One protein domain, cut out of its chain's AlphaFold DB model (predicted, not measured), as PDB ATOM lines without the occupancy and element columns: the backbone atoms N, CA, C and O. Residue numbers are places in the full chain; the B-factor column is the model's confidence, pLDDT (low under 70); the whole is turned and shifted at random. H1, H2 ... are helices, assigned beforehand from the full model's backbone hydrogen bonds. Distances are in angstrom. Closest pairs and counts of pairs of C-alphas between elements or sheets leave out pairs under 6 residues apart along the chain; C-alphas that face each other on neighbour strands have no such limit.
ATOM      1  N   LYS A 110     214.959 182.854 175.906       85.00
ATOM      2  CA  LYS A 110     213.517 182.561 175.846       85.00
ATOM      3  C   LYS A 110     212.734 183.594 175.048       85.00
ATOM      4  O   LYS A 110     211.825 183.199 174.322       85.00
ATOM      5  N   ILE A 111     213.093 184.877 175.109       85.06
ATOM      6  CA  ILE A 111     212.393 185.940 174.366       85.06
ATOM      7  C   ILE A 111     212.369 185.669 172.844       85.06
ATOM      8  O   ILE A 111     211.278 185.683 172.271       85.06
ATOM      9  N   PRO A 112     213.497 185.372 172.164       87.25
ATOM     10  CA  PRO A 112     213.501 185.025 170.742       87.25
ATOM     11  C   PRO A 112     212.673 183.778 170.435       87.25
ATOM     12  O   PRO A 112     211.942 183.751 169.447       87.25
ATOM     13  N   SER A 113     212.731 182.765 171.306       81.38
ATOM     14  CA  SER A 113     211.938 181.541 171.154       81.38
ATOM     15  C   SER A 113     210.434 181.841 171.180       81.38
ATOM     16  O   SER A 113     209.689 181.342 170.339       81.38
ATOM     17  N   LEU A 114     209.987 182.698 172.105       81.31
ATOM     18  CA  LEU A 114     208.594 183.146 172.198       81.31
ATOM     19  C   LEU A 114     208.177 183.986 170.983       81.31
ATOM     20  O   LEU A 114     207.090 183.778 170.450       81.31
ATOM     21  N   LYS A 115     209.046 184.884 170.500       83.94
ATOM     22  CA  LYS A 115     208.800 185.656 169.268       83.94
ATOM     23  C   LYS A 115     208.635 184.746 168.048       83.94
ATOM     24  O   LYS A 115     207.682 184.909 167.296       83.94
ATOM     25  N   SER A 116     209.495 183.737 167.901       81.44
ATOM     26  CA  SER A 116     209.380 182.750 166.821       81.44
ATOM     27  C   SER A 116     208.082 181.940 166.906       81.44
ATOM     28  O   SER A 116     207.467 181.641 165.883       81.44
ATOM     29  N   LEU A 117     207.629 181.587 168.115       83.50
ATOM     30  CA  LEU A 117     206.328 180.936 168.296       83.50
ATOM     31  C   LEU A 117     205.173 181.850 167.874       83.50
ATOM     32  O   LEU A 117     204.256 181.382 167.204       83.50
ATOM     33  N   LEU A 118     205.236 183.139 168.211       82.38
ATOM     34  CA  LEU A 118     204.234 184.125 167.807       82.38
ATOM     35  C   LEU A 118     204.127 184.229 166.278       82.38
ATOM     36  O   LEU A 118     203.021 184.159 165.751       82.38
ATOM     37  N   GLU A 119     205.252 184.305 165.563       81.38
ATOM     38  CA  GLU A 119     205.271 184.315 164.090       81.38
ATOM     39  C   GLU A 119     204.650 183.038 163.498       81.38
ATOM     40  O   GLU A 119     203.823 183.101 162.590       81.38
ATOM     41  N   LYS A 120     204.982 181.863 164.049       82.25
ATOM     42  CA  LYS A 120     204.395 180.584 163.607       82.25
ATOM     43  C   LYS A 120     202.884 180.544 163.817       82.25
ATOM     44  O   LYS A 120     202.153 180.107 162.928       82.25
ATOM     45  N   ILE A 121     202.410 181.012 164.970       85.00
ATOM     46  CA  ILE A 121     200.977 181.093 165.276       85.00
ATOM     47  C   ILE A 121     200.277 182.061 164.312       85.00
ATOM     48  O   ILE A 121     199.197 181.748 163.818       85.00
ATOM     49  N   GLN A 122     200.897 183.194 163.970       82.94
ATOM     50  CA  GLN A 122     200.349 184.136 162.989       82.94
ATOM     51  C   GLN A 122     200.184 183.511 161.596       82.94
ATOM     52  O   GLN A 122     199.146 183.706 160.963       82.94
ATOM     53  N   VAL A 123     201.157 182.719 161.132       81.88
ATOM     54  CA  VAL A 123     201.067 182.001 159.844       81.88
ATOM     55  C   VAL A 123     199.914 180.992 159.837       81.88
ATOM     56  O   VAL A 123     199.193 180.885 158.838       81.88
ATOM     57  N   LEU A 124     199.705 180.277 160.948       84.88
ATOM     58  CA  LEU A 124     198.578 179.353 161.103       84.88
ATOM     59  C   LEU A 124     197.239 180.096 161.045       84.88
ATOM     60  O   LEU A 124     196.358 179.698 160.286       84.88
ATOM     61  N   ILE A 125     197.104 181.204 161.782       83.75
ATOM     62  CA  ILE A 125     195.893 182.040 161.768       83.75
ATOM     63  C   ILE A 125     195.590 182.527 160.347       83.75
ATOM     64  O   ILE A 125     194.461 182.380 159.884       83.75
ATOM     65  N   HIS A 126     196.590 183.054 159.637       80.00
ATOM     66  CA  HIS A 126     196.408 183.528 158.267       80.00
ATOM     67  C   HIS A 126     195.945 182.405 157.326       80.00
ATOM     68  O   HIS A 126     195.006 182.583 156.555       80.00
ATOM     69  N   SER A 127     196.551 181.221 157.442       80.88
ATOM     70  CA  SER A 127     196.180 180.043 156.650       80.88
ATOM     71  C   SER A 127     194.733 179.600 156.907       80.88
ATOM     72  O   SER A 127     194.006 179.300 155.959       80.88
ATOM     73  N   LEU A 128     194.285 179.611 158.167       82.69
ATOM     74  CA  LEU A 128     192.898 179.306 158.531       82.69
ATOM     75  C   LEU A 128     191.911 180.363 158.020       82.69
ATOM     76  O   LEU A 128     190.830 180.013 157.554       82.69
ATOM     77  N   GLN A 129     192.274 181.645 158.066       83.31
ATOM     78  CA  GLN A 129     191.446 182.725 157.519       83.31
ATOM     79  C   GLN A 129     191.274 182.587 156.001       83.31
ATOM     80  O   GLN A 129     190.161 182.706 155.497       83.31
ATOM     81  N   GLN A 130     192.351 182.266 155.276       79.06
ATOM     82  CA  GLN A 130     192.287 181.995 153.836       79.06
ATOM     83  C   GLN A 130     191.409 180.777 153.518       79.06
ATOM     84  O   GLN A 130     190.639 180.813 152.560       79.06
ATOM     85  N   TYR A 131     191.482 179.714 154.329       80.00
ATOM     86  CA  TYR A 131     190.571 178.572 154.211       80.00
ATOM     87  C   TYR A 131     189.108 178.994 154.388       80.00
ATOM     88  O   TYR A 131     188.253 178.671 153.565       80.00
ATOM     89  N   GLN A 132     188.824 179.746 155.455       80.00
ATOM     90  CA  GLN A 132     187.480 180.197 155.809       80.00
ATOM     91  C   GLN A 132     186.871 181.094 154.722       80.00
ATOM     92  O   GLN A 132     185.686 180.968 154.411       80.00
ATOM     93  N   ASN A 133     187.692 181.946 154.106       85.81
ATOM     94  CA  ASN A 133     187.295 182.811 152.995       85.81
ATOM     95  C   ASN A 133     187.197 182.074 151.648       85.81
ATOM     96  O   ASN A 133     186.750 182.664 150.670       85.81
ATOM     97  N   LYS A 134     187.545 180.779 151.602       79.56
ATOM     98  CA  LYS A 134     187.610 179.941 150.389       79.56
ATOM     99  C   LYS A 134     188.681 180.377 149.380       79.56
ATOM    100  O   LYS A 134     188.620 179.982 148.220       79.56
ATOM    101  N   ASP A 135     189.686 181.122 149.835       69.44
ATOM    102  CA  ASP A 135     190.817 181.592 149.023       69.44
ATOM    103  C   ASP A 135     191.935 180.542 148.914       69.44
ATOM    104  O   ASP A 135     192.799 180.624 148.041       69.44
ATOM    105  N   LYS A 136     191.942 179.549 149.814       72.38
ATOM    106  CA  LYS A 136     192.967 178.503 149.883       72.38
ATOM    107  C   LYS A 136     192.348 177.130 150.128       72.38
ATOM    108  O   LYS A 136     191.540 176.952 151.037       72.38
ATOM    109  N   MET A 137     192.777 176.147 149.340       70.88
ATOM    110  CA  MET A 137     192.497 174.729 149.570       70.88
ATOM    111  C   MET A 137     193.735 174.056 150.162       70.88
ATOM    112  O   MET A 137     194.855 174.398 149.790       70.88
ATOM    113  N   PHE A 138     193.526 173.101 151.066       70.50
ATOM    114  CA  PHE A 138     194.595 172.323 151.695       70.50
ATOM    115  C   PHE A 138     194.554 170.885 151.198       70.50
ATOM    116  O   PHE A 138     193.473 170.324 150.994       70.50
ATOM    117  N   GLY A 139     195.727 170.268 151.066       65.31
ATOM    118  CA  GLY A 139     195.802 168.809 151.023       65.31
ATOM    119  C   GLY A 139     195.331 168.208 152.352       65.31
ATOM    120  O   GLY A 139     195.486 168.823 153.405       65.31
ATOM    121  N   ALA A 140     194.771 166.995 152.334       62.19
ATOM    122  CA  ALA A 140     194.267 166.356 153.556       62.19
ATOM    123  C   ALA A 140     195.361 166.186 154.630       62.19
ATOM    124  O   ALA A 140     195.128 166.503 155.794       62.19
ATOM    125  N   SER A 141     196.566 165.751 154.242       64.75
ATOM    126  CA  SER A 141     197.715 165.640 155.154       64.75
ATOM    127  C   SER A 141     198.176 167.003 155.674       64.75
ATOM    128  O   SER A 141     198.350 167.169 156.875       64.75
ATOM    129  N   GLU A 142     198.282 167.999 154.791       69.00
ATOM    130  CA  GLU A 142     198.665 169.374 155.141       69.00
ATOM    131  C   GLU A 142     197.706 169.981 156.177       69.00
ATOM    132  O   GLU A 142     198.129 170.634 157.132       69.00
ATOM    133  N   PHE A 143     196.407 169.723 156.024       77.38
ATOM    134  CA  PHE A 143     195.393 170.182 156.961       77.38
ATOM    135  C   PHE A 143     195.514 169.493 158.330       77.38
ATOM    136  O   PHE A 143     195.448 170.160 159.362       77.38
ATOM    137  N   VAL A 144     195.738 168.175 158.361       72.62
ATOM    138  CA  VAL A 144     195.948 167.421 159.612       72.62
ATOM    139  C   VAL A 144     197.215 167.885 160.336       72.62
ATOM    140  O   VAL A 144     197.185 168.105 161.550       72.62
ATOM    141  N   ASP A 145     198.307 168.107 159.606       73.31
ATOM    142  CA  ASP A 145     199.562 168.619 160.165       73.31
ATOM    143  C   ASP A 145     199.378 170.023 160.755       73.31
ATOM    144  O   ASP A 145     199.906 170.338 161.828       73.31
ATOM    145  N   MET A 146     198.591 170.867 160.085       79.19
ATOM    146  CA  MET A 146     198.238 172.202 160.562       79.19
ATOM    147  C   MET A 146     197.422 172.136 161.861       79.19
ATOM    148  O   MET A 146     197.770 172.802 162.837       79.19
ATOM    149  N   MET A 147     196.386 171.293 161.917       76.88
ATOM    150  CA  MET A 147     195.558 171.110 163.119       76.88
ATOM    151  C   MET A 147     196.355 170.530 164.292       76.88
ATOM    152  O   MET A 147     196.215 170.987 165.425       76.88
ATOM    153  N   THR A 148     197.269 169.595 164.024       77.25
ATOM    154  CA  THR A 148     198.172 169.036 165.042       77.25
ATOM    155  C   THR A 148     199.070 170.120 165.646       77.25
ATOM    156  O   THR A 148     199.280 170.162 166.862       77.25
ATOM    157  N   GLN A 149     199.579 171.043 164.822       78.31
ATOM    158  CA  GLN A 149     200.359 172.184 165.306       78.31
ATOM    159  C   GLN A 149     199.518 173.149 166.145       78.31
ATOM    160  O   GLN A 149     199.989 173.613 167.183       78.31
ATOM    161  N   ILE A 150     198.275 173.419 165.740       79.69
ATOM    162  CA  ILE A 150     197.343 174.261 166.500       79.69
ATOM    163  C   ILE A 150     197.082 173.654 167.884       79.69
ATOM    164  O   ILE A 150     197.267 174.333 168.894       79.69
ATOM    165  N   ASN A 151     196.761 172.359 167.943       78.19
ATOM    166  CA  ASN A 151     196.512 171.644 169.198       78.19
ATOM    167  C   ASN A 151     197.744 171.643 170.116       78.19
ATOM    168  O   ASN A 151     197.626 171.792 171.333       78.19
ATOM    169  N   LYS A 152     198.948 171.547 169.538       81.25
ATOM    170  CA  LYS A 152     200.204 171.664 170.288       81.25
ATOM    171  C   LYS A 152     200.372 173.039 170.947       81.25
ATOM    172  O   LYS A 152     200.940 173.102 172.035       81.25
ATOM    173  N   TYR A 153     199.927 174.121 170.304       81.06
ATOM    174  CA  TYR A 153     200.059 175.478 170.846       81.06
ATOM    175  C   TYR A 153     198.957 175.853 171.838       81.06
ATOM    176  O   TYR A 153     199.248 176.550 172.806       81.06
ATOM    177  N   LEU A 154     197.718 175.405 171.620       75.06
ATOM    178  CA  LEU A 154     196.581 175.770 172.474       75.06
ATOM    179  C   LEU A 154     196.549 175.010 173.807       75.06
ATOM    180  O   LEU A 154     195.937 175.483 174.762       75.06
ATOM    181  N   GLY A 155     197.228 173.862 173.905       64.00
ATOM    182  CA  GLY A 155     197.096 172.992 175.071       64.00
ATOM    183  C   GLY A 155     195.672 172.422 175.194       64.00
ATOM    184  O   GLY A 155     194.743 172.847 174.517       64.00
TER     185      GLY A 155
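Overview. This is residues 110 to 155 of the 273 residues of the protein "Tldc domain-containing protein" of Stylonychia lemnae (UniProt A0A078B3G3). What shape is this? A long helix, H1, is crossed near its middle by a shorter helix, H2, which folds back over it as a slanted X; residues 110 to 116 and 129 to 134 stick out. What makes it up? The printed part has 46 residues with two named helices, H1 then H2, and no named strand: all helix. How compact is it? It is a rod spanning 36 by 17 by 14 A, only just loose, close to compact, with a radius of gyration of the C-alphas of 11.8 A.

Arrangement. Where do the helices meet? H1, residues 110 to 132, touches H2, residues 140 to 154, with residues 121 to 124 alone. The closest C-alphas, those of Leu 124 and Met 146, are 7.2 A apart. How do they run? They run opposite ways at a steep tilt of 45 degrees. Are their backbones well formed? In H1 and H2 every O i to N i+4 pair is within hydrogen-bond range.

Along the chain. Where does H1 begin? Its C-alpha 110 is at (213.517, 182.561, 175.846), and residues 110 to 132 measure 32.9 A from first to last C-alpha. Where does H2 end? Residues 140 to 154 measure 21.3 A likewise, ending at C-alpha 154, (196.581, 175.770, 172.474).

Size, cuts and confidence. Is it continuous? The printed part has no cut, and the link from H1 to H2 is short, 7 residues. Where is confidence low? The pLDDT is under 70 at residues 135, 139 to 142 and 155.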